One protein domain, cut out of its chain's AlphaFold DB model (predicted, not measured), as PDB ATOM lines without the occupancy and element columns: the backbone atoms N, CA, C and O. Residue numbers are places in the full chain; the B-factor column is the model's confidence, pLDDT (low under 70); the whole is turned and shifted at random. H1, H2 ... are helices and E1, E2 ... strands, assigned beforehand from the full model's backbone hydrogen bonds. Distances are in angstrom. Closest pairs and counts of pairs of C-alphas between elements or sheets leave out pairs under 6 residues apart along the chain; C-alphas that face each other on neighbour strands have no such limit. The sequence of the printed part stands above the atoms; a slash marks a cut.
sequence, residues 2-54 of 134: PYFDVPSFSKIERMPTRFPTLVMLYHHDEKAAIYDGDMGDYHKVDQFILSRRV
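Overview. This is residues 2 to 54 of the 134 residues of an uncharacterized protein of Perkinsus marinus (strain ATCC 50983 / TXsc) (UniProt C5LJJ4). The model is a small hairpin of two strands, E1 and E2, with helix H2 over one face and running nearly along the strands. The short helix H1 lies off the other face, away from H2, and the unnamed residues 2 to 8 lead into it. The printed part has 53 residues, with two named helices and two named strands in the order H1, E1, E2, H2; the sheet, order E1 - E2, is antiparallel. The class is mixed, helices and strands, with 23 of the 53 printed residues in named elements, under half. The whole is only just loose, close to compact, with a radius of gyration of the C-alphas of 12.1 A and spans of 35 by 25 by 17 A.

Along the chain. After residues 2 to 8 comes helix H1, residues 9 to 14, with C-alpha 9 at (-3.198, 40.050, 0.730) and 9.3 A from first to last C-alpha. Strand E1 is residues 22 to 25, 10.0 A long between its end C-alphas, and begins with C-alpha 22 at (9.816, 46.211, -3.902). Strand E2 is residues 32 to 35, 10.1 A from first to last C-alpha. Helix H2, residues 42 to 50, measures 12.2 A in the same way and ends with C-alpha 50 at (16.009, 37.421, -12.423).

Arrangement. E1 and E2 form a hairpin, antiparallel with an angle of 162 degrees between their directions. C-alphas 23 and 34, which face each other, are 4.5 A apart. Across the pair, N 24 and O 33 are 2.8 A apart and N 33 and O 24 are 2.9 A apart, both within hydrogen-bond range. The closest C-alphas of E2 and H2 are those of Tyr 35 and Phe 48, 7.0 A apart. For E1 and H2 the closest are those of Met 24 and Ile 49, 7.4 A apart. H1 and E2 are only just apart, with their closest C-alphas at 8.2 A, and H1 and H2 are apart. In H2 every O i to N i+4 pair is within hydrogen-bond range; in H1 1 of 2 pairs is.

Size, cuts and confidence. The two C-alphas farthest apart are those of Pro 2 and Gly 40, at 36.4 A, and those of Pro 2 and Val 54 are 20.7 A apart. The printed part has no cut. The links H1 to E1, E1 to E2 and E2 to H2 are short, with 7, 6 and 6 residues between the elements. The mean pLDDT of the printed part is 75.3; residues 2 to 18 are under 70, and H1 has a mean of 53.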
ATOM      1  N   PRO A   2      -8.846  31.844 -16.332       40.12
ATOM      2  CA  PRO A   2      -8.411  31.118 -15.148       40.12
ATOM      3  C   PRO A   2      -8.309  32.107 -13.981       40.12
ATOM      4  O   PRO A   2      -7.812  33.223 -14.130       40.12
ATOM      5  N   TYR A   3      -8.872  31.712 -12.845       44.06
ATOM      6  CA  TYR A   3      -8.862  32.466 -11.600       44.06
ATOM      7  C   TYR A   3      -7.449  32.352 -11.013       44.06
ATOM      8  O   TYR A   3      -7.023  31.259 -10.646       44.06
ATOM      9  N   PHE A   4      -6.689  33.447 -11.006       48.06
ATOM     10  CA  PHE A   4      -5.376  33.482 -10.366       48.06
ATOM     11  C   PHE A   4      -5.585  33.392  -8.849       48.06
ATOM     12  O   PHE A   4      -6.179  34.292  -8.259       48.06
ATOM     13  N   ASP A   5      -5.127  32.307  -8.223       45.66
ATOM     14  CA  ASP A   5      -5.092  32.164  -6.763       45.66
ATOM     15  C   ASP A   5      -3.933  33.009  -6.213       45.66
ATOM     16  O   ASP A   5      -2.838  32.528  -5.923       45.66
ATOM     17  N   VAL A   6      -4.149  34.327  -6.197       52.78
ATOM     18  CA  VAL A   6      -3.199  35.296  -5.650       52.78
ATOM     19  C   VAL A   6      -3.131  35.059  -4.139       52.78
ATOM     20  O   VAL A   6      -4.188  34.995  -3.503       52.78
ATOM     21  N   PRO A   7      -1.936  34.940  -3.525       50.53
ATOM     22  CA  PRO A   7      -1.823  34.803  -2.078       50.53
ATOM     23  C   PRO A   7      -2.678  35.866  -1.381       50.53
ATOM     24  O   PRO A   7      -2.583  37.044  -1.720       50.53
ATOM     25  N   SER A   8      -3.518  35.457  -0.422       50.59
ATOM     26  CA  SER A   8      -4.354  36.386   0.346       50.59
ATOM     27  C   SER A   8      -3.512  37.573   0.830       50.59
ATOM     28  O   SER A   8      -2.550  37.382   1.583       50.59
ATOM     29  N   PHE A   9      -3.885  38.788   0.411       50.19
ATOM     30  CA  PHE A   9      -3.198  40.050   0.730       50.19
ATOM     31  C   PHE A   9      -2.905  40.225   2.232       50.19
ATOM     32  O   PHE A   9      -1.925  40.867   2.606       50.19
ATOM     33  N   SER A  10      -3.679  39.558   3.091       50.81
ATOM     34  CA  SER A  10      -3.501  39.516   4.547       50.81
ATOM     35  C   SER A  10      -2.122  39.028   5.030       50.81
ATOM     36  O   SER A  10      -1.695  39.396   6.125       50.81
ATOM     37  N   LYS A  11      -1.400  38.209   4.247       52.12
ATOM     38  CA  LYS A  11      -0.026  37.783   4.582       52.12
ATOM     39  C   LYS A  11       1.031  38.824   4.209       52.12
ATOM     40  O   LYS A  11       2.056  38.894   4.882       52.12
ATOM     41  N   ILE A  12       0.781  39.619   3.169       54.06
ATOM     42  CA  ILE A  12       1.724  40.618   2.646       54.06
ATOM     43  C   ILE A  12       1.783  41.831   3.589       54.06
ATOM     44  O   ILE A  12       2.868  42.320   3.882       54.06
ATOM     45  N   GLU A  13       0.647  42.238   4.169       53.53
ATOM     46  CA  GLU A  13       0.552  43.352   5.136       53.53
ATOM     47  C   GLU A  13       1.367  43.149   6.425       53.53
ATOM     48  O   GLU A  13       1.643  44.104   7.148       53.53
ATOM     49  N   ARG A  14       1.754  41.906   6.741       58.19
ATOM     50  CA  ARG A  14       2.503  41.561   7.960       58.19
ATOM     51  C   ARG A  14       4.008  41.468   7.753       58.19
ATOM     52  O   ARG A  14       4.729  41.199   8.715       58.19
ATOM     53  N   MET A  15       4.494  41.642   6.527       62.16
ATOM     54  CA  MET A  15       5.926  41.623   6.286       62.16
ATOM     55  C   MET A  15       6.547  42.977   6.673       62.16
ATOM     56  O   MET A  15       6.052  44.018   6.245       62.16
ATOM     57  N   PRO A  16       7.624  43.002   7.476       63.56
ATOM     58  CA  PRO A  16       8.273  44.249   7.862       63.56
ATOM     59  C   PRO A  16       8.993  44.866   6.654       63.56
ATOM     60  O   PRO A  16      10.105  44.472   6.314       63.56
ATOM     61  N   THR A  17       8.367  45.845   5.999       65.56
ATOM     62  CA  THR A  17       8.940  46.568   4.850       65.56
ATOM     63  C   THR A  17       9.416  47.965   5.246       65.56
ATOM     64  O   THR A  17       8.745  48.657   6.012       65.56
ATOM     65  N   ARG A  18      10.539  48.424   4.681       68.75
ATOM     66  CA  ARG A  18      10.991  49.825   4.768       68.75
ATOM     67  C   ARG A  18      10.675  50.529   3.450       68.75
ATOM     68  O   ARG A  18      10.916  49.949   2.401       68.75
ATOM     69  N   PHE A  19      10.116  51.738   3.494       71.75
ATOM     70  CA  PHE A  19       9.749  52.482   2.285       71.75
ATOM     71  C   PHE A  19      10.950  53.271   1.733       71.75
ATOM     72  O   PHE A  19      11.642  53.911   2.529       71.75
ATOM     73  N   PRO A  20      11.172  53.299   0.404       81.88
ATOM     74  CA  PRO A  20      10.465  52.547  -0.645       81.88
ATOM     75  C   PRO A  20      10.807  51.045  -0.638       81.88
ATOM     76  O   PRO A  20      11.938  50.671  -0.346       81.88
ATOM     77  N   THR A  21       9.837  50.186  -0.981       84.44
ATOM     78  CA  THR A  21       9.999  48.719  -1.005       84.44
ATOM     79  C   THR A  21       9.544  48.119  -2.336       84.44
ATOM     80  O   THR A  21       8.634  48.642  -2.976       84.44
ATOM     81  N   LEU A  22      10.169  47.012  -2.733       88.94
ATOM     82  CA  LEU A  22       9.816  46.211  -3.902       88.94
ATOM     83  C   LEU A  22       9.496  44.810  -3.399       88.94
ATOM     84  O   LEU A  22      10.295  44.194  -2.691       88.94
ATOM     85  N   VAL A  23       8.323  44.313  -3.776       89.62
ATOM     86  CA  VAL A  23       7.851  42.980  -3.411       89.62
ATOM     87  C   VAL A  23       7.560  42.219  -4.694       89.62
ATOM     88  O   VAL A  23       6.788  42.683  -5.531       89.62
ATOM     89  N   MET A  24       8.181  41.055  -4.850       88.50
ATOM     90  CA  MET A  24       7.922  40.144  -5.957       88.50
ATOM     91  C   MET A  24       6.978  39.047  -5.481       88.50
ATOM     92  O   MET A  24       7.250  38.407  -4.469       88.50
ATOM     93  N   LEU A  25       5.884  38.831  -6.210       89.31
ATOM     94  CA  LEU A  25       4.923  37.757  -5.964       89.31
ATOM     95  C   LEU A  25       5.058  36.702  -7.058       89.31
ATOM     96  O   LEU A  25       5.205  37.039  -8.232       89.31
ATOM     97  N   TYR A  26       5.012  35.434  -6.673       84.06
ATOM     98  CA  TYR A  26       5.152  34.307  -7.588       84.06
ATOM     99  C   TYR A  26       4.383  33.086  -7.066       84.06
ATOM    100  O   TYR A  26       3.933  33.060  -5.924       84.06
ATOM    101  N   HIS A  27       4.139  32.094  -7.923       80.50
ATOM    102  CA  HIS A  27       3.275  30.948  -7.587       80.50
ATOM    103  C   HIS A  27       4.050  29.735  -7.045       80.50
ATOM    104  O   HIS A  27       3.445  28.783  -6.553       80.50
ATOM    105  N   HIS A  28       5.377  29.778  -7.120       78.50
ATOM    106  CA  HIS A  28       6.301  28.739  -6.664       78.50
ATOM    107  C   HIS A  28       6.987  29.106  -5.339       78.50
ATOM    108  O   HIS A  28       6.804  30.205  -4.815       78.50
ATOM    109  N   ASP A  29       7.773  28.178  -4.792       82.25
ATOM    110  CA  ASP A  29       8.650  28.375  -3.628       82.25
ATOM    111  C   ASP A  29       7.987  29.147  -2.459       82.25
ATOM    112  O   ASP A  29       6.963  28.705  -1.931       82.25
ATOM    113  N   GLU A  30       8.538  30.293  -2.028       79.88
ATOM    114  CA  GLU A  30       7.994  31.073  -0.897       79.88
ATOM    115  C   GLU A  30       6.783  31.950  -1.239       79.88
ATOM    116  O   GLU A  30       6.233  32.610  -0.355       79.88
ATOM    117  N   LYS A  31       6.354  31.970  -2.504       83.00
ATOM    118  CA  LYS A  31       5.252  32.777  -3.052       83.00
ATOM    119  C   LYS A  31       5.437  34.299  -3.032       83.00
ATOM    120  O   LYS A  31       4.709  35.016  -3.721       83.00
ATOM    121  N   ALA A  32       6.375  34.808  -2.241       86.94
ATOM    122  CA  ALA A  32       6.718  36.218  -2.187       86.94
ATOM    123  C   ALA A  32       8.163  36.429  -1.724       86.94
ATOM    124  O   ALA A  32       8.665  35.697  -0.872       86.94
ATOM    125  N   ALA A  33       8.794  37.492  -2.220       87.00
ATOM    126  CA  ALA A  33      10.082  37.975  -1.741       87.00
ATOM    127  C   ALA A  33      10.086  39.502  -1.652       87.00
ATOM    128  O   ALA A  33       9.541  40.181  -2.520       87.00
ATOM    129  N   ILE A  34      10.745  40.038  -0.625       89.44
ATOM    130  CA  ILE A  34      10.970  41.476  -0.461       89.44
ATOM    131  C   ILE A  34      12.408  41.779  -0.845       89.44
ATOM    132  O   ILE A  34      13.327  41.092  -0.401       89.44
ATOM    133  N   TYR A  35      12.591  42.808  -1.660       89.94
ATOM    134  CA  TYR A  35      13.902  43.361  -1.938       89.94
ATOM    135  C   TYR A  35      14.333  44.276  -0.789       89.94
ATOM    136  O   TYR A  35      13.638  45.240  -0.457       89.94
ATOM    137  N   ASP A  36      15.478  43.968  -0.190       87.75
ATOM    138  CA  ASP A  36      16.094  44.716   0.908       87.75
ATOM    139  C   ASP A  36      17.356  45.490   0.483       87.75
ATOM    140  O   ASP A  36      18.017  46.108   1.320       87.75
ATOM    141  N   GLY A  37      17.686  45.466  -0.813       85.75
ATOM    142  CA  GLY A  37      18.844  46.148  -1.379       85.75
ATOM    143  C   GLY A  37      18.613  47.631  -1.691       85.75
ATOM    144  O   GLY A  37      17.589  48.229  -1.362       85.75
ATOM    145  N   ASP A  38      19.605  48.237  -2.343       87.62
ATOM    146  CA  ASP A  38      19.577  49.648  -2.735       87.62
ATOM    147  C   ASP A  38      18.718  49.868  -3.989       87.62
ATOM    148  O   ASP A  38      19.092  49.468  -5.090       87.62
ATOM    149  N   MET A  39      17.587  50.559  -3.828       86.25
ATOM    150  CA  MET A  39      16.666  50.909  -4.919       86.25
ATOM    151  C   MET A  39      17.276  51.841  -5.976       86.25
ATOM    152  O   MET A  39      16.735  51.937  -7.075       86.25
ATOM    153  N   GLY A  40      18.365  52.548  -5.657       88.06
ATOM    154  CA  GLY A  40      19.089  53.377  -6.622       88.06
ATOM    155  C   GLY A  40      19.947  52.567  -7.599       88.06
ATOM    156  O   GLY A  40      20.341  53.087  -8.643       88.06
ATOM    157  N   ASP A  41      20.222  51.299  -7.288       91.25
ATOM    158  CA  ASP A  41      21.061  50.412  -8.089       91.25
ATOM    159  C   ASP A  41      20.201  49.461  -8.929       91.25
ATOM    160  O   ASP A  41      19.846  48.352  -8.518       91.25
ATOM    161  N   TYR A  42      19.883  49.900 -10.150       89.25
ATOM    162  CA  TYR A  42      19.067  49.138 -11.099       89.25
ATOM    163  C   TYR A  42      19.589  47.707 -11.329       89.25
ATOM    164  O   TYR A  42      18.791  46.782 -11.455       89.25
ATOM    165  N   HIS A  43      20.910  47.486 -11.319       88.12
ATOM    166  CA  HIS A  43      21.480  46.157 -11.569       88.12
ATOM    167  C   HIS A  43      21.129  45.167 -10.457       88.12
ATOM    168  O   HIS A  43      20.845  44.000 -10.730       88.12
ATOM    169  N   LYS A  44      21.105  45.622  -9.199       87.81
ATOM    170  CA  LYS A  44      20.724  44.772  -8.062       87.81
ATOM    171  C   LYS A  44      19.233  44.466  -8.051       87.81
ATOM    172  O   LYS A  44      18.847  43.377  -7.626       87.81
ATOM    173  N   VAL A  45      18.409  45.403  -8.510       90.25
ATOM    174  CA  VAL A  45      16.972  45.175  -8.697       90.25
ATOM    175  C   VAL A  45      16.742  44.127  -9.788       90.25
ATOM    176  O   VAL A  45      16.019  43.158  -9.554       90.25
ATOM    177  N   ASP A  46      17.416  44.252 -10.935       88.88
ATOM    178  CA  ASP A  46      17.325  43.265 -12.017       88.88
ATOM    179  C   ASP A  46      17.790  41.883 -11.546       88.88
ATOM    180  O   ASP A  46      17.081  40.892 -11.717       88.88
ATOM    181  N   GLN A  47      18.928  41.797 -10.854       85.50
ATOM    182  CA  GLN A  47      19.419  40.532 -10.304       85.50
ATOM    183  C   GLN A  47      18.433  39.915  -9.298       85.50
ATOM    184  O   GLN A  47      18.228  38.696  -9.288       85.50
ATOM    185  N   PHE A  48      17.785  40.730  -8.461       88.12
ATOM    186  CA  PHE A  48      16.752  40.266  -7.533       88.12
ATOM    187  C   PHE A  48      15.550  39.649  -8.261       88.12
ATOM    188  O   PHE A  48      15.082  38.583  -7.854       88.12
ATOM    189  N   ILE A  49      15.087  40.274  -9.347       88.00
ATOM    190  CA  ILE A  49      13.969  39.771 -10.158       88.00
ATOM    191  C   ILE A  49      14.382  38.493 -10.903       88.00
ATOM    192  O   ILE A  49      13.704  37.464 -10.824       88.00
ATOM    193  N   LEU A  50      15.520  38.529 -11.601       82.75
ATOM    194  CA  LEU A  50      16.009  37.421 -12.423       82.75
ATOM    195  C   LEU A  50      16.280  36.161 -11.590       82.75
ATOM    196  O   LEU A  50      15.985  35.060 -12.054       82.75
ATOM    197  N   SER A  51      16.757  36.322 -10.352       81.50
ATOM    198  CA  SER A  51      17.035  35.212  -9.427       81.50
ATOM    199  C   SER A  51      15.799  34.478  -8.903       81.50
ATOM    200  O   SER A  51      15.941  33.391  -8.346       81.50
ATOM    201  N   ARG A  52      14.599  35.056  -9.048       84.56
ATOM    202  CA  ARG A  52      13.346  34.541  -8.460       84.56
ATOM    203  C   ARG A  52      12.241  34.277  -9.483       84.56
ATOM    204  O   ARG A  52      11.187  33.752  -9.128       84.56
ATOM    205  N   ARG A  53      12.466  34.612 -10.761       81.25
ATOM    206  CA  ARG A  53      11.475  34.421 -11.840       81.25
ATOM    207  C   ARG A  53      11.227  32.957 -12.205       81.25
ATOM    208  O   ARG A  53      10.188  32.654 -12.781       81.25
ATOM    209  N   VAL A  54      12.189  32.079 -11.928       79.50
ATOM    210  CA  VAL A  54      12.086  30.635 -12.171       79.50
ATOM    211  C   VAL A  54      11.971  29.900 -10.833       79.50
ATOM    212  O   VAL A  54      12.555  30.374  -9.854       79.50
TER     213      VAL A  54